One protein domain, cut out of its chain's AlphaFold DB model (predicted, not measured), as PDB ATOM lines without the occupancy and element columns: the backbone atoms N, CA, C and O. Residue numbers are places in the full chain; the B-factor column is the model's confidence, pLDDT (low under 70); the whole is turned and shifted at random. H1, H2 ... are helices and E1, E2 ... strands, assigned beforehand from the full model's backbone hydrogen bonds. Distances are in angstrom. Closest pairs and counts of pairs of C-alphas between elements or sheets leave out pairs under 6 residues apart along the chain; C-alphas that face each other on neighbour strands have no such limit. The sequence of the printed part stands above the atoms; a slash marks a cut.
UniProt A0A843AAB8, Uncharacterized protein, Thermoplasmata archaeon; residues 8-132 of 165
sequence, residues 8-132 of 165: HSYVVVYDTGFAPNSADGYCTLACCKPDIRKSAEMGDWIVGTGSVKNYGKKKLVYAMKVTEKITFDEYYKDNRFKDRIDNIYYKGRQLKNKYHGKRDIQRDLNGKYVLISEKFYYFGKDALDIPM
ATOM      1  N   HIS A   8     155.444 207.559 247.690       90.31
ATOM      2  CA  HIS A   8     156.401 207.718 246.611       90.31
ATOM      3  C   HIS A   8     156.071 206.729 245.505       90.31
ATOM      4  O   HIS A   8     156.035 205.527 245.742       90.31
ATOM      5  N   SER A   9     155.888 207.214 244.280       90.62
ATOM      6  CA  SER A   9     155.636 206.344 243.128       90.62
ATOM      7  C   SER A   9     156.638 206.564 242.009       90.62
ATOM      8  O   SER A   9     156.979 207.706 241.676       90.62
ATOM      9  N   TYR A  10     157.103 205.475 241.402       91.25
ATOM     10  CA  TYR A  10     157.978 205.520 240.240       91.25
ATOM     11  C   TYR A  10     157.709 204.387 239.250       91.25
ATOM     12  O   TYR A  10     157.169 203.337 239.586       91.25
ATOM     13  N   VAL A  11     158.172 204.584 238.014       90.94
ATOM     14  CA  VAL A  11     158.077 203.567 236.964       90.94
ATOM     15  C   VAL A  11     159.227 202.558 237.051       90.94
ATOM     16  O   VAL A  11     160.402 202.937 236.946       90.94
ATOM     17  N   VAL A  12     158.886 201.278 237.215       90.75
ATOM     18  CA  VAL A  12     159.782 200.124 237.088       90.75
ATOM     19  C   VAL A  12     159.869 199.758 235.611       90.75
ATOM     20  O   VAL A  12     158.904 199.296 234.999       90.75
ATOM     21  N   VAL A  13     161.030 200.014 235.008       87.31
ATOM     22  CA  VAL A  13     161.258 199.681 233.596       87.31
ATOM     23  C   VAL A  13     161.575 198.199 233.466       87.31
ATOM     24  O   VAL A  13     160.875 197.495 232.749       87.31
ATOM     25  N   TYR A  14     162.572 197.720 234.204       85.94
ATOM     26  CA  TYR A  14     162.953 196.315 234.262       85.94
ATOM     27  C   TYR A  14     163.064 195.910 235.721       85.94
ATOM     28  O   TYR A  14     163.638 196.657 236.514       85.94
ATOM     29  N   ASP A  15     162.513 194.748 236.047       89.88
ATOM     30  CA  ASP A  15     162.671 194.149 237.359       89.88
ATOM     31  C   ASP A  15     163.570 192.920 237.236       89.88
ATOM     32  O   ASP A  15     163.243 191.952 236.553       89.88
ATOM     33  N   THR A  16     164.751 193.009 237.838       91.44
ATOM     34  CA  THR A  16     165.749 191.934 237.863       91.44
ATOM     35  C   THR A  16     165.864 191.297 239.249       91.44
ATOM     36  O   THR A  16     166.786 190.508 239.474       91.44
ATOM     37  N   GLY A  17     164.994 191.691 240.187       92.94
ATOM     38  CA  GLY A  17     165.081 191.352 241.606       92.94
ATOM     39  C   GLY A  17     166.216 192.056 242.357       92.94
ATOM     40  O   GLY A  17     166.453 191.752 243.519       92.94
ATOM     41  N   PHE A  18     166.963 192.965 241.718       95.00
ATOM     42  CA  PHE A  18     168.080 193.666 242.362       95.00
ATOM     43  C   PHE A  18     167.628 194.858 243.214       95.00
ATOM     44  O   PHE A  18     168.147 195.064 244.296       95.00
ATOM     45  N   ALA A  19     166.698 195.687 242.740       92.00
ATOM     46  CA  ALA A  19     166.181 196.823 243.508       92.00
ATOM     47  C   ALA A  19     164.865 197.315 242.865       92.00
ATOM     48  O   ALA A  19     164.919 198.042 241.862       92.00
ATOM     49  N   PRO A  20     163.690 196.955 243.411       96.06
ATOM     50  CA  PRO A  20     163.492 196.286 244.704       96.06
ATOM     51  C   PRO A  20     164.026 194.844 244.736       96.06
ATOM     52  O   PRO A  20     164.095 194.186 243.699       96.06
ATOM     53  N   ASN A  21     164.391 194.365 245.922       97.25
ATOM     54  CA  ASN A  21     164.698 192.959 246.181       97.25
ATOM     55  C   ASN A  21     163.769 192.442 247.286       97.25
ATOM     56  O   ASN A  21     163.748 193.026 248.361       97.25
ATOM     57  N   SER A  22     162.997 191.385 247.017       96.50
ATOM     58  CA  SER A  22     161.930 190.851 247.886       96.50
ATOM     59  C   SER A  22     162.275 189.513 248.561       96.50
ATOM     60  O   SER A  22     161.381 188.738 248.901       96.50
ATOM     61  N   ALA A  23     163.565 189.208 248.726       95.00
ATOM     62  CA  ALA A  23     164.020 187.952 249.319       95.00
ATOM     63  C   ALA A  23     163.905 187.923 250.855       95.00
ATOM     64  O   ALA A  23     163.852 188.963 251.517       95.00
ATOM     65  N   ASP A  24     163.916 186.714 251.417       94.12
ATOM     66  CA  ASP A  24     164.106 186.446 252.853       94.12
ATOM     67  C   ASP A  24     163.099 187.139 253.786       94.12
ATOM     68  O   ASP A  24     163.419 187.471 254.922       94.12
ATOM     69  N   GLY A  25     161.876 187.385 253.306       95.50
ATOM     70  CA  GLY A  25     160.838 188.066 254.089       95.50
ATOM     71  C   GLY A  25     160.999 189.587 254.172       95.50
ATOM     72  O   GLY A  25     160.272 190.226 254.929       95.50
ATOM     73  N   TYR A  26     161.888 190.183 253.369       97.94
ATOM     74  CA  TYR A  26     162.101 191.630 253.315       97.94
ATOM     75  C   TYR A  26     162.059 192.163 251.885       97.94
ATOM     76  O   TYR A  26     162.709 191.626 250.987       97.94
ATOM     77  N   CYS A  27     161.406 193.309 251.699       97.94
ATOM     78  CA  CYS A  27     161.594 194.140 250.519       97.94
ATOM     79  C   CYS A  27     162.589 195.258 250.808       97.94
ATOM     80  O   CYS A  27     162.406 196.042 251.740       97.94
ATOM     81  N   THR A  28     163.631 195.341 249.991       98.19
ATOM     82  CA  THR A  28     164.695 196.330 250.117       98.19
ATOM     83  C   THR A  28     164.812 197.165 248.852       98.19
ATOM     84  O   THR A  28     164.690 196.682 247.723       98.19
ATOM     85  N   LEU A  29     165.079 198.455 249.033       97.56
ATOM     86  CA  LEU A  29     165.473 199.368 247.968       97.56
ATOM     87  C   LEU A  29     166.855 199.915 248.321       97.56
ATOM     88  O   LEU A  29     166.966 200.934 249.003       97.56
ATOM     89  N   ALA A  30     167.905 199.213 247.882       96.19
ATOM     90  CA  ALA A  30     169.282 199.524 248.264       96.19
ATOM     91  C   ALA A  30     170.013 200.446 247.283       96.19
ATOM     92  O   ALA A  30     170.668 201.385 247.711       96.19
ATOM     93  N   CYS A  31     169.907 200.228 245.969       93.25
ATOM     94  CA  CYS A  31     170.731 200.957 244.989       93.25
ATOM     95  C   CYS A  31     169.917 201.909 244.093       93.25
ATOM     96  O   CYS A  31     170.340 203.034 243.813       93.25
ATOM     97  N   CYS A  32     168.704 201.519 243.697       89.38
ATOM     98  CA  CYS A  32     167.843 202.327 242.831       89.38
ATOM     99  C   CYS A  32     167.226 203.545 243.542       89.38
ATOM    100  O   CYS A  32     167.119 203.594 244.763       89.38
ATOM    101  N   LYS A  33     166.792 204.531 242.745       93.31
ATOM    102  CA  LYS A  33     166.027 205.721 243.184       93.31
ATOM    103  C   LYS A  33     166.658 206.477 244.370       93.31
ATOM    104  O   LYS A  33     166.019 206.615 245.412       93.31
ATOM    105  N   PRO A  34     167.879 207.020 244.203       94.44
ATOM    106  CA  PRO A  34     168.596 207.697 245.283       94.44
ATOM    107  C   PRO A  34     167.801 208.843 245.920       94.44
ATOM    108  O   PRO A  34     167.824 208.982 247.136       94.44
ATOM    109  N   ASP A  35     167.038 209.612 245.138       94.00
ATOM    110  CA  ASP A  35     166.242 210.722 245.681       94.00
ATOM    111  C   ASP A  35     165.143 210.250 246.644       94.00
ATOM    112  O   ASP A  35     164.906 210.890 247.669       94.00
ATOM    113  N   ILE A  36     164.497 209.115 246.346       94.25
ATOM    114  CA  ILE A  36     163.503 208.504 247.238       94.25
ATOM    115  C   ILE A  36     164.210 207.995 248.491       94.25
ATOM    116  O   ILE A  36     163.839 208.378 249.590       94.25
ATOM    117  N   ARG A  37     165.283 207.208 248.340       96.62
ATOM    118  CA  ARG A  37     166.035 206.649 249.479       96.62
ATOM    119  C   ARG A  37     166.569 207.714 250.434       96.62
ATOM    120  O   ARG A  37     166.574 207.526 251.647       96.62
ATOM    121  N   LYS A  38     166.971 208.862 249.891       94.75
ATOM    122  CA  LYS A  38     167.467 209.997 250.670       94.75
ATOM    123  C   LYS A  38     166.364 210.699 251.471       94.75
ATOM    124  O   LYS A  38     166.666 211.229 252.538       94.75
ATOM    125  N   SER A  39     165.135 210.741 250.953       92.81
ATOM    126  CA  SER A  39     164.051 211.593 251.472       92.81
ATOM    127  C   SER A  39     162.914 210.856 252.177       92.81
ATOM    128  O   SER A  39     162.263 211.470 253.018       92.81
ATOM    129  N   ALA A  40     162.673 209.590 251.839       93.69
ATOM    130  CA  ALA A  40     161.643 208.772 252.464       93.69
ATOM    131  C   ALA A  40     162.006 208.487 253.921       93.69
ATOM    132  O   ALA A  40     163.179 208.277 254.237       93.69
ATOM    133  N   GLU A  41     161.009 208.458 254.790       93.75
ATOM    134  CA  GLU A  41     161.134 208.131 256.207       93.75
ATOM    135  C   GLU A  41     160.327 206.876 256.559       93.75
ATOM    136  O   GLU A  41     159.536 206.367 255.765       93.75
ATOM    137  N   MET A  42     160.544 206.348 257.766       94.56
ATOM    138  CA  MET A  42     159.738 205.243 258.287       94.56
ATOM    139  C   MET A  42     158.246 205.605 258.270       94.56
ATOM    140  O   MET A  42     157.851 206.692 258.688       94.56
ATOM    141  N   GLY A  43     157.421 204.670 257.803       92.25
ATOM    142  CA  GLY A  43     155.988 204.849 257.583       92.25
ATOM    143  C   GLY A  43     155.618 205.263 256.158       92.25
ATOM    144  O   GLY A  43     154.464 205.058 255.778       92.25
ATOM    145  N   ASP A  44     156.561 205.782 255.367       92.31
ATOM    146  CA  ASP A  44     156.298 206.181 253.985       92.31
ATOM    147  C   ASP A  44     156.036 204.962 253.093       92.31
ATOM    148  O   ASP A  44     156.612 203.889 253.279       92.31
ATOM    149  N   TRP A  45     155.196 205.128 252.076       93.56
ATOM    150  CA  TRP A  45     154.961 204.106 251.056       93.56
ATOM    151  C   TRP A  45     155.848 204.318 249.842       93.56
ATOM    152  O   TRP A  45     155.939 205.427 249.322       93.56
ATOM    153  N   ILE A  46     156.443 203.243 249.335       95.12
ATOM    154  CA  ILE A  46     157.138 203.210 248.051       95.12
ATOM    155  C   ILE A  46     156.384 202.273 247.113       95.12
ATOM    156  O   ILE A  46     156.142 201.118 247.452       95.12
ATOM    157  N   VAL A  47     156.045 202.759 245.923       94.38
ATOM    158  CA  VAL A  47     155.273 202.030 244.917       94.38
ATOM    159  C   VAL A  47     155.992 202.027 243.575       94.38
ATOM    160  O   VAL A  47     156.344 203.071 243.018       94.38
ATOM    161  N   GLY A  48     156.200 200.826 243.044       94.50
ATOM    162  CA  GLY A  48     156.729 200.600 241.708       94.50
ATOM    163  C   GLY A  48     155.618 200.229 240.740       94.50
ATOM    164  O   GLY A  48     155.128 199.102 240.756       94.50
ATOM    165  N   THR A  49     155.253 201.149 239.851       93.31
ATOM    166  CA  THR A  49     154.328 200.858 238.746       93.31
ATOM    167  C   THR A  49     155.100 200.372 237.525       93.31
ATOM    168  O   THR A  49     156.121 200.960 237.173       93.31
ATOM    169  N   GLY A  50     154.626 199.330 236.852       91.31
ATOM    170  CA  GLY A  50     155.259 198.784 235.655       91.31
ATOM    171  C   GLY A  50     155.254 199.781 234.497       91.31
ATOM    172  O   GLY A  50     154.309 200.549 234.307       91.31
ATOM    173  N   SER A  51     156.330 199.794 233.711       88.56
ATOM    174  CA  SER A  51     156.364 200.575 232.473       88.56
ATOM    175  C   SER A  51     155.352 200.053 231.453       88.56
ATOM    176  O   SER A  51     155.201 198.844 231.279       88.56
ATOM    177  N   VAL A  52     154.723 200.971 230.709       85.19
ATOM    178  CA  VAL A  52     153.721 200.626 229.683       85.19
ATOM    179  C   VAL A  52     154.272 199.626 228.669       85.19
ATOM    180  O   VAL A  52     153.563 198.711 228.270       85.19
ATOM    181  N   LYS A  53     155.543 199.778 228.284       86.75
ATOM    182  CA  LYS A  53     156.191 198.925 227.284       86.75
ATOM    183  C   LYS A  53     156.384 197.483 227.761       86.75
ATOM    184  O   LYS A  53     156.198 196.574 226.965       86.75
ATOM    185  N   ASN A  54     156.778 197.283 229.020       85.88
ATOM    186  CA  ASN A  54     157.206 195.964 229.499       85.88
ATOM    187  C   ASN A  54     156.133 195.229 230.309       85.88
ATOM    188  O   ASN A  54     156.200 194.013 230.418       85.88
ATOM    189  N   TYR A  55     155.158 195.952 230.863       88.69
ATOM    190  CA  TYR A  55     154.112 195.380 231.716       88.69
ATOM    191  C   TYR A  55     152.699 195.667 231.192       88.69
ATOM    192  O   TYR A  55     151.747 194.989 231.566       88.69
ATOM    193  N   GLY A  56     152.537 196.661 230.317       82.88
ATOM    194  CA  GLY A  56     151.230 197.201 229.952       82.88
ATOM    195  C   GLY A  56     150.817 198.375 230.843       82.88
ATOM    196  O   GLY A  56     151.543 198.819 231.736       82.88
ATOM    197  N   LYS A  57     149.649 198.953 230.551       83.56
ATOM    198  CA  LYS A  57     149.116 200.078 231.332       83.56
ATOM    199  C   LYS A  57     148.638 199.581 232.697       83.56
ATOM    200  O   LYS A  57     148.138 198.471 232.798       83.56
ATOM    201  N   LYS A  58     148.722 200.454 233.708       86.81
ATOM    202  CA  LYS A  58     148.099 200.244 235.027       86.81
ATOM    203  C   LYS A  58     148.570 198.970 235.736       86.81
ATOM    204  O   LYS A  58     147.768 198.257 236.312       86.81
ATOM    205  N   LYS A  59     149.876 198.704 235.727       93.12
ATOM    206  CA  LYS A  59     150.452 197.553 236.426       93.12
ATOM    207  C   LYS A  59     151.190 197.958 237.691       93.12
ATOM    208  O   LYS A  59     152.020 198.868 237.654       93.12
ATOM    209  N   LEU A  60     150.922 197.267 238.789       94.31
ATOM    210  CA  LEU A  60     151.656 197.359 240.042       94.31
ATOM    211  C   LEU A  60     152.675 196.220 240.110       94.31
ATOM    212  O   LEU A  60     152.300 195.053 240.163       94.31
ATOM    213  N   VAL A  61     153.962 196.566 240.120       95.31
ATOM    214  CA  VAL A  61     155.054 195.588 240.251       95.31
ATOM    215  C   VAL A  61     155.306 195.283 241.719       95.31
ATOM    216  O   VAL A  61     155.438 194.123 242.097       95.31
ATOM    217  N   TYR A  62     155.362 196.320 242.555       96.19
ATOM    218  CA  TYR A  62     155.508 196.150 243.994       96.19
ATOM    219  C   TYR A  62     155.054 197.389 244.768       96.19
ATOM    220  O   TYR A  62     155.004 198.500 244.227       96.19
ATOM    221  N   ALA A  63     154.788 197.194 246.052       95.88
ATOM    222  CA  ALA A  63     154.580 198.248 247.029       95.88
ATOM    223  C   ALA A  63     155.223 197.856 248.360       95.88
ATOM    224  O   ALA A  63     155.198 196.688 248.737       95.88
ATOM    225  N   MET A  64     155.785 198.812 249.090       96.50
ATOM    226  CA  MET A  64     156.304 198.571 250.433       96.50
ATOM    227  C   MET A  64     156.086 199.778 251.335       96.50
ATOM    228  O   MET A  64     156.273 200.915 250.896       96.50
ATOM    229  N   LYS A  65     155.732 199.536 252.597       95.38
ATOM    230  CA  LYS A  65     155.747 200.564 253.641       95.38
ATOM    231  C   LYS A  65     157.101 200.527 254.331       95.38
ATOM    232  O   LYS A  65     157.467 199.481 254.857       95.38
ATOM    233  N   VAL A  66     157.857 201.620 254.320       97.12
ATOM    234  CA  VAL A  66     159.200 201.677 254.916       97.12
ATOM    235  C   VAL A  66     159.089 201.375 256.410       97.12
ATOM    236  O   VAL A  66     158.503 202.158 257.158       97.12
ATOM    237  N   THR A  67     159.627 200.239 256.847       97.25
ATOM    238  CA  THR A  67     159.684 199.873 258.272       97.25
ATOM    239  C   THR A  67     161.044 200.181 258.876       97.25
ATOM    240  O   THR A  67     161.135 200.328 260.089       97.25
ATOM    241  N   GLU A  68     162.082 200.335 258.054       98.06
ATOM    242  CA  GLU A  68     163.431 200.635 258.516       98.06
ATOM    243  C   GLU A  68     164.218 201.406 257.437       98.06
ATOM    244  O   GLU A  68     164.002 201.241 256.231       98.06
ATOM    245  N   LYS A  69     165.119 202.289 257.880       98.12
ATOM    246  CA  LYS A  69     165.988 203.115 257.035       98.12
ATOM    247  C   LYS A  69     167.373 203.152 257.661       98.12
ATOM    248  O   LYS A  69     167.558 203.779 258.700       98.12
ATOM    249  N   ILE A  70     168.334 202.506 257.011       98.50
ATOM    250  CA  ILE A  70     169.707 202.374 257.516       98.50
ATOM    251  C   ILE A  70     170.719 202.788 256.456       98.50
ATOM    252  O   ILE A  70     170.399 202.900 255.273       98.50
ATOM    253  N   THR A  71     171.950 203.064 256.857       98.44
ATOM    254  CA  THR A  71     173.050 203.350 255.930       98.44
ATOM    255  C   THR A  71     173.499 202.092 255.184       98.44
ATOM    256  O   THR A  71     173.234 200.968 255.605       98.44
ATOM    257  N   PHE A  72     174.234 202.264 254.081       98.25
ATOM    258  CA  PHE A  72     174.849 201.130 253.376       98.25
ATOM    259  C   PHE A  72     175.787 200.306 254.269       98.25
ATOM    260  O   PHE A  72     175.811 199.088 254.160       98.25
ATOM    261  N   ASP A  73     176.539 200.948 255.166       98.38
ATOM    262  CA  ASP A  73     177.488 200.247 256.036       98.38
ATOM    263  C   ASP A  73     176.785 199.427 257.124       98.38
ATOM    264  O   ASP A  73     177.291 198.376 257.514       98.38
ATOM    265  N   GLU A  74     175.635 199.896 257.612       98.62
ATOM    266  CA  GLU A  74     174.768 199.129 258.509       98.62
ATOM    267  C   GLU A  74     174.134 197.957 257.757       98.62
ATOM    268  O   GLU A  74     174.263 196.823 258.207       98.62
ATOM    269  N   TYR A  75     173.571 198.203 256.566       98.38
ATOM    270  CA  TYR A  75     172.999 197.159 255.704       98.38
ATOM    271  C   TYR A  75     174.013 196.060 255.363       98.38
ATOM    272  O   TYR A  75     173.690 194.877 255.376       98.38
ATOM    273  N   TYR A  76     175.267 196.438 255.116       98.50
ATOM    274  CA  TYR A  76     176.341 195.494 254.834       98.50
ATOM    275  C   TYR A  76     176.681 194.575 256.013       98.50
ATOM    276  O   TYR A  76     176.984 193.400 255.821       98.50
ATOM    277  N   LYS A  77     176.675 195.117 257.233       98.38
ATOM    278  CA  LYS A  77     177.041 194.374 258.451       98.38
ATOM    279  C   LYS A  77     175.891 193.555 259.020       98.38
ATOM    280  O   LYS A  77     176.123 192.710 259.880       98.38
ATOM    281  N   ASP A  78     174.672 193.848 258.599       98.31
ATOM    282  CA  ASP A  78     173.487 193.190 259.103       98.31
ATOM    283  C   ASP A  78     173.369 191.766 258.550       98.31
ATOM    284  O   ASP A  78     173.285 191.537 257.340       98.31
ATOM    285  N   ASN A  79     173.329 190.793 259.460       97.81
ATOM    286  CA  ASN A  79     173.225 189.384 259.106       97.81
ATOM    287  C   ASN A  79     171.934 189.047 258.344       97.81
ATOM    288  O   ASN A  79     171.954 188.094 257.569       97.81
ATOM    289  N   ARG A  80     170.848 189.821 258.507       97.50
ATOM    290  CA  ARG A  80     169.589 189.649 257.753       97.50
ATOM    291  C   ARG A  80     169.784 189.802 256.245       97.50
ATOM    292  O   ARG A  80     169.030 189.231 255.465       97.50
ATOM    293  N   PHE A  81     170.777 190.591 255.838       97.88
ATOM    294  CA  PHE A  81     170.988 190.986 254.446       97.88
ATOM    295  C   PHE A  81     172.321 190.505 253.881       97.88
ATOM    296  O   PHE A  81     172.757 190.950 252.812       97.88
ATOM    297  N   LYS A  82     172.982 189.594 254.596       95.38
ATOM    298  CA  LYS A  82     174.226 188.983 254.152       95.38
ATOM    299  C   LYS A  82     173.995 188.229 252.839       95.38
ATOM    300  O   LYS A  82     172.973 187.582 252.659       95.38
ATOM    301  N   ASP A  83     174.942 188.353 251.914       93.00
ATOM    302  CA  ASP A  83     174.938 187.694 250.599       93.00
ATOM    303  C   ASP A  83     173.758 188.056 249.669       93.00
ATOM    304  O   ASP A  83     173.681 187.552 248.544       93.00
ATOM    305  N   ARG A  84     172.877 188.991 250.063       96.00
ATOM    306  CA  ARG A  84     171.840 189.514 249.168       96.00
ATOM    307  C   ARG A  84     172.473 190.206 247.975       96.00
ATOM    308  O   ARG A  84     173.416 190.990 248.094       96.00
ATOM    309  N   ILE A  85     171.884 189.974 246.808       96.38
ATOM    310  CA  ILE A  85     172.403 190.499 245.543       96.38
ATOM    311  C   ILE A  85     172.405 192.028 245.468       96.38
ATOM    312  O   ILE A  85     173.108 192.569 244.623       96.38
ATOM    313  N   ASP A  86     171.632 192.708 246.318       96.94
ATOM    314  CA  ASP A  86     171.515 194.164 246.395       96.94
ATOM    315  C   ASP A  86     172.398 194.799 247.487       96.94
ATOM    316  O   ASP A  86     172.517 196.026 247.551       96.94
ATOM    317  N   ASN A  87     173.081 193.973 248.288       97.81
ATOM    318  CA  ASN A  87     174.020 194.377 249.330       97.81
ATOM    319  C   ASN A  87     175.456 194.462 248.794       97.81
ATOM    320  O   ASN A  87     176.319 193.625 249.066       97.81
ATOM    321  N   ILE A  88     175.704 195.476 247.966       97.81
ATOM    322  CA  ILE A  88     176.946 195.585 247.187       97.81
ATOM    323  C   ILE A  88     177.860 196.739 247.609       97.81
ATOM    324  O   ILE A  88     178.807 197.027 246.883       97.81
ATOM    325  N   TYR A  89     177.613 197.423 248.729       97.94
ATOM    326  CA  TYR A  89     178.430 198.568 249.159       97.94
ATOM    327  C   TYR A  89     178.881 198.448 250.611       97.94
ATOM    328  O   TYR A  89     178.061 198.240 251.493       97.94
ATOM    329  N   TYR A  90     180.173 198.674 250.855       97.69
ATOM    330  CA  TYR A  90     180.742 198.778 252.199       97.69
ATOM    331  C   TYR A  90     181.875 199.799 252.240       97.69
ATOM    332  O   TYR A  90     182.786 199.753 251.407       97.69
ATOM    333  N   LYS A  91     181.838 200.729 253.198       97.06
ATOM    334  CA  LYS A  91     182.816 201.818 253.351       97.06
ATOM    335  C   LYS A  91     183.032 202.584 252.039       97.06
ATOM    336  O   LYS A  91     184.161 202.880 251.647       97.06
ATOM    337  N   GLY A  92     181.940 202.824 251.309       95.25
ATOM    338  CA  GLY A  92     181.940 203.495 250.003       95.25
ATOM    339  C   GLY A  92     182.537 202.687 248.841       95.25
ATOM    340  O   GLY A  92     182.667 203.218 247.739       95.25
ATOM    341  N   ARG A  93     182.902 201.415 249.043       96.88
ATOM    342  CA  ARG A  93     183.438 200.533 247.997       96.88
ATOM    343  C   ARG A  93     182.355 199.598 247.482       96.88
ATOM    344  O   ARG A  93     181.635 198.999 248.272       96.88
ATOM    345  N   GLN A  94     182.279 199.460 246.162       97.69
ATOM    346  CA  GLN A  94     181.363 198.537 245.499       97.69
ATOM    347  C   GLN A  94     181.960 197.124 245.440       97.69
ATOM    348  O   GLN A  94     183.100 196.950 245.002       97.69
ATOM    349  N   LEU A  95     181.180 196.116 245.817       96.50
ATOM    350  CA  LEU A  95     181.480 194.711 245.575       96.50
ATOM    351  C   LEU A  95     181.162 194.328 244.126       96.50
ATOM    352  O   LEU A  95     180.203 194.810 243.516       96.50
ATOM    353  N   LYS A  96     181.969 193.423 243.563       95.44
ATOM    354  CA  LYS A  96     181.779 192.936 242.193       95.44
ATOM    355  C   LYS A  96     180.448 192.189 242.083       95.44
ATOM    356  O   LYS A  96     180.194 191.255 242.833       95.44
ATOM    357  N   ASN A  97     179.629 192.584 241.116       95.00
ATOM    358  CA  ASN A  97     178.321 191.994 240.842       95.00
ATOM    359  C   ASN A  97     177.979 192.153 239.344       95.00
ATOM    360  O   ASN A  97     178.747 192.753 238.589       95.00
ATOM    361  N   LYS A  98     176.842 191.598 238.906       95.31
ATOM    362  CA  LYS A  98     176.389 191.633 237.499       95.31
ATOM    363  C   LYS A  98     175.395 192.758 237.171       95.31
ATOM    364  O   LYS A  98     175.018 192.903 236.013       95.31
ATOM    365  N   TYR A  99     174.932 193.501 238.173       94.12
ATOM    366  CA  TYR A  99     173.833 194.459 238.047       94.12
ATOM    367  C   TYR A  99     174.343 195.887 237.868       94.12
ATOM    368  O   TYR A  99     173.976 196.557 236.905       94.12
ATOM    369  N   HIS A 100     175.210 196.340 238.770       94.50
ATOM    370  CA  HIS A 100     175.774 197.685 238.792       94.50
ATOM    371  C   HIS A 100     177.304 197.631 238.734       94.50
ATOM    372  O   HIS A 100     177.932 196.732 239.297       94.50
ATOM    373  N   GLY A 101     177.903 198.620 238.068       95.69
ATOM    374  CA  GLY A 101     179.355 198.754 237.937       95.69
ATOM    375  C   GLY A 101     179.870 200.112 238.406       95.69
ATOM    376  O   GLY A 101     179.137 200.913 238.983       95.69
ATOM    377  N   LYS A 102     181.140 200.411 238.095       95.25
ATOM    378  CA  LYS A 102     181.833 201.637 238.543       95.25
ATOM    379  C   LYS A 102     181.082 202.935 238.219       95.25
ATOM    380  O   LYS A 102     181.131 203.877 239.002       95.25
ATOM    381  N   ARG A 103     180.378 202.978 237.084       96.56
ATOM    382  CA  ARG A 103     179.584 204.141 236.650       96.56
ATOM    383  C   ARG A 103     178.377 204.428 237.549       96.56
ATOM    384  O   ARG A 103     177.884 205.550 237.558       96.56
ATOM    385  N   ASP A 104     177.893 203.422 238.276       96.38
ATOM    386  CA  ASP A 104     176.694 203.515 239.109       96.38
ATOM    387  C   ASP A 104     177.024 203.960 240.544       96.38
ATOM    388  O   ASP A 104     176.152 204.493 241.225       96.38
ATOM    389  N   ILE A 105     178.291 203.839 240.975       96.31
ATOM    390  CA  ILE A 105     178.753 204.103 242.351       96.31
ATOM    391  C   ILE A 105     178.286 205.463 242.864       96.31
ATOM    392  O   ILE A 105     177.678 205.552 243.928       96.31
ATOM    393  N   GLN A 106     178.541 206.529 242.104       96.38
ATOM    394  CA  GLN A 106     178.178 207.879 242.535       96.38
ATOM    395  C   GLN A 106     176.660 208.019 242.708       96.38
ATOM    396  O   GLN A 106     176.191 208.589 243.693       96.38
ATOM    397  N   ARG A 107     175.880 207.477 241.767       95.31
ATOM    398  CA  ARG A 107     174.416 207.535 241.810       95.31
ATOM    399  C   ARG A 107     173.863 206.733 242.984       95.31
ATOM    400  O   ARG A 107     172.963 207.216 243.666       95.31
ATOM    401  N   ASP A 108     174.386 205.536 243.215       96.38
ATOM    402  CA  ASP A 108     173.919 204.654 244.278       96.38
ATOM    403  C   ASP A 108     174.264 205.230 245.656       96.38
ATOM    404  O   ASP A 108     173.395 205.337 246.523       96.38
ATOM    405  N   LEU A 109     175.499 205.687 245.864       96.25
ATOM    406  CA  LEU A 109     175.918 206.243 247.153       96.25
ATOM    407  C   LEU A 109     175.257 207.598 247.457       96.25
ATOM    408  O   LEU A 109     175.004 207.905 248.623       96.25
ATOM    409  N   ASN A 110     174.861 208.369 246.437       96.31
ATOM    410  CA  ASN A 110     174.085 209.603 246.623       96.31
ATOM    411  C   ASN A 110     172.721 209.379 247.302       96.31
ATOM    412  O   ASN A 110     172.175 210.319 247.887       96.31
ATOM    413  N   GLY A 111     172.183 208.154 247.258       94.06
ATOM    414  CA  GLY A 111     170.953 207.791 247.965       94.06
ATOM    415  C   GLY A 111     171.105 207.686 249.482       94.06
ATOM    416  O   GLY A 111     170.099 207.769 250.180       94.06
ATOM    417  N   LYS A 112     172.345 207.574 249.987       96.50
ATOM    418  CA  LYS A 112     172.766 207.488 251.401       96.50
ATOM    419  C   LYS A 112     172.245 206.294 252.212       96.50
ATOM    420  O   LYS A 112     173.013 205.728 252.984       96.50
ATOM    421  N   TYR A 113     170.986 205.919 252.032       98.38
ATOM    422  CA  TYR A 113     170.286 204.946 252.861       98.38
ATOM    423  C   TYR A 113     169.721 203.796 252.037       98.38
ATOM    424  O   TYR A 113     169.382 203.964 250.867       98.38
ATOM    425  N   VAL A 114     169.583 202.636 252.658       98.38
ATOM    426  CA  VAL A 114     168.786 201.511 252.182       98.38
ATOM    427  C   VAL A 114     167.437 201.581 252.890       98.38
ATOM    428  O   VAL A 114     167.381 201.751 254.108       98.38
ATOM    429  N   LEU A 115     166.354 201.497 252.117       98.56
ATOM    430  CA  LEU A 115     164.999 201.394 252.663       98.56
ATOM    431  C   LEU A 115     164.622 199.920 252.751       98.56
ATOM    432  O   LEU A 115     164.828 199.190 251.779       98.56
ATOM    433  N   ILE A 116     164.062 199.509 253.881       98.56
ATOM    434  CA  ILE A 116     163.706 198.121 254.179       98.56
ATOM    435  C   ILE A 116     162.241 198.078 254.615       98.56
ATOM    436  O   ILE A 116     161.722 199.011 255.239       98.56
ATOM    437  N   SER A 117     161.568 196.988 254.265       98.00
ATOM    438  CA  SER A 117     160.191 196.728 254.646       98.00
ATOM    439  C   SER A 117     159.928 195.248 254.894       98.00
ATOM    440  O   SER A 117     160.208 194.416 254.037       98.00
ATOM    441  N   GLU A 118     159.288 194.947 256.020       96.44
ATOM    442  CA  GLU A 118     158.603 193.665 256.277       96.44
ATOM    443  C   GLU A 118     157.129 193.703 255.834       96.44
ATOM    444  O   GLU A 118     156.442 192.689 255.801       96.44
ATOM    445  N   LYS A 119     156.621 194.892 255.487       95.25
ATOM    446  CA  LYS A 119     155.235 195.141 255.067       95.25
ATOM    447  C   LYS A 119     155.212 195.506 253.589       95.25
ATOM    448  O   LYS A 119     155.083 196.681 253.225       95.25
ATOM    449  N   PHE A 120     155.364 194.493 252.743       96.25
ATOM    450  CA  PHE A 120     155.487 194.669 251.302       96.25
ATOM    451  C   PHE A 120     154.632 193.691 250.497       96.25
ATOM    452  O   PHE A 120     154.204 192.648 250.976       96.25
ATOM    453  N   TYR A 121     154.427 194.061 249.239       95.50
ATOM    454  CA  TYR A 121     153.676 193.344 248.224       95.50
ATOM    455  C   TYR A 121     154.546 193.326 246.980       95.50
ATOM    456  O   TYR A 121     154.936 194.389 246.494       95.50
ATOM    457  N   TYR A 122     154.884 192.145 246.476       95.25
ATOM    458  CA  TYR A 122     155.762 192.006 245.322       95.25
ATOM    459  C   TYR A 122     155.141 191.048 244.311       95.25
ATOM    460  O   TYR A 122     154.986 189.863 244.584       95.25
ATOM    461  N   PHE A 123     154.792 191.585 243.147       94.50
ATOM    462  CA  PHE A 123     154.146 190.862 242.052       94.50
ATOM    463  C   PHE A 123     155.116 190.597 240.893       94.50
ATOM    464  O   PHE A 123     154.913 189.676 240.105       94.50
ATOM    465  N   GLY A 124     156.198 191.380 240.784       91.31
ATOM    466  CA  GLY A 124     157.234 191.178 239.772       91.31
ATOM    467  C   GLY A 124     156.654 191.151 238.354       91.31
ATOM    468  O   GLY A 124     155.977 192.088 237.930       91.31
ATOM    469  N   LYS A 125     156.917 190.061 237.620       87.62
ATOM    470  CA  LYS A 125     156.393 189.827 236.260       87.62
ATOM    471  C   LYS A 125     154.871 189.642 236.219       87.62
ATOM    472  O   LYS A 125     154.254 190.002 235.221       87.62
ATOM    473  N   ASP A 126     154.275 189.144 237.299       90.19
ATOM    474  CA  ASP A 126     152.841 188.873 237.428       90.19
ATOM    475  C   ASP A 126     152.117 190.123 237.955       90.19
ATOM    476  O   ASP A 126     151.240 190.065 238.814       90.19
ATOM    477  N   ALA A 127     152.549 191.290 237.461       91.75
ATOM    478  CA  ALA A 127     152.163 192.596 237.964       91.75
ATOM    479  C   ALA A 127     150.636 192.771 238.010       91.75
ATOM    480  O   ALA A 127     149.925 192.535 237.025       91.75
ATOM    481  N   LEU A 128     150.151 193.244 239.157       93.56
ATOM    482  CA  LEU A 128     148.730 193.356 239.459       93.56
ATOM    483  C   LEU A 128     148.097 194.532 238.704       93.56
ATOM    484  O   LEU A 128     148.686 195.611 238.617       93.56
ATOM    485  N   ASP A 129     146.883 194.349 238.188       92.94
ATOM    486  CA  ASP A 129     146.115 195.447 237.602       92.94
ATOM    487  C   ASP A 129     145.699 196.469 238.666       92.94
ATOM    488  O   ASP A 129     145.050 196.149 239.662       92.94
ATOM    489  N   ILE A 130     146.081 197.723 238.433       91.50
ATOM    490  CA  ILE A 130     145.703 198.874 239.243       91.50
ATOM    491  C   ILE A 130     144.283 199.278 238.819       91.50
ATOM    492  O   ILE A 130     144.077 199.625 237.647       91.50
ATOM    493  N   PRO A 131     143.304 199.252 239.740       90.75
ATOM    494  CA  PRO A 131     141.932 199.638 239.438       90.75
ATOM    495  C   PRO A 131     141.849 201.146 239.144       90.75
ATOM    496  O   PRO A 131     142.752 201.914 239.488       90.75
ATOM    497  N   MET A 132     140.792 201.586 238.458       86.88
ATOM    498  CA  MET A 132     140.705 202.964 237.950       86.88
ATOM    499  C   MET A 132     140.710 204.006 239.076       86.88
ATOM    500  O   MET A 132     141.281 205.082 238.919       86.88
TER     501      MET A 132
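Overview. This is residues 8 to 132 of the 165 residues of an uncharacterized protein of Thermoplasmata archaeon (UniProt A0A843AAB8). Two small sheets partly face to face make a sandwich with crossed strands, E1, E3, E4 and E7 in one and E2, E6 and E5 in the other; the chain turns sharply from sheet to sheet where E4 runs on into E5 and E6 into E7. H1 packs across one face of the three-stranded sheet and H3 stands up from its opposite face, while the long loop of residues 78 to 104 and H2 lie toward opposite ends of the whole. The printed part has 125 residues, with four named helices and seven named strands in the order E1 E2 H1 E3 H2 E4 E5 H3 H4 E6 E7. The sheet E1 E3 E4 E7 is mixed and E2 E6 E5 is antiparallel; the class is mixed, helices and strands, with 55 residues, under half, in named elements. It is compact, with a radius of gyration of the C-alphas of 13.9 A, and spans 44 by 29 by 25 A, only just elongated.

Along the chain. E1, residues 8 to 12, begins at C-alpha 8 (156.401, 207.718, 246.611) and is 12.6 A long. E2 is residues 27 to 29, and H1 residues 34 to 39. E3, residues 45 to 50, is 16.3 A long. H2, residues 52 to 55, comes before E4, residues 59 to 65, which is 18.3 A long. E5 is residues 68 to 71, H3 residues 72 to 77 and H4 residues 105 to 109. E6, residues 113 to 117, is 13.1 A long, and E7, residues 119 to 122, ends at C-alpha 122 (155.762, 192.006, 245.322).

Arrangement. E1 is parallel to E3, with N 10 and O 47 3.0 A apart. E4 is antiparallel to E3, with N 46 and O 64 at 2.8 A, and to E7, with N 63 and O 121 at 2.8 A. E6 is antiparallel to E2, with N 27 and O 117 at 2.9 A, and to E5, with N 114 and O 70 at 2.8 A. The two sheets form a sandwich, two sheets face to face, with their strands at 89 degrees; the C-alphas of Cys 27 and Phe 120, the closest of E2 and E7, are 6.2 A apart. H1 is on the sheet E2 E6 E5 at a height over the sheet of 7.9 A. H3 is on its opposite face and stands up from the sheet at 56 degrees. H1 and H4 only just touch, with 3 pairs of C-alphas within 8 A, the closest being Pro 34 and Asp 108 at 6.2 A. H2 only grazes the sheet E1 E3 E4 E7. In H1, H3 and H4 every O i to N i+4 pair is within hydrogen-bond range; H2 is too short for such a pair.

Size, cuts and confidence. The C-alphas farthest apart, of Lys 91 and Met 132, are 44.9 A apart. The printed part has no cut. The links E1 to E2, 14 residues, and H3 to H4, 27 residues, are long. The mean pLDDT of the printed part is 94.5, and no printed residue is under 70.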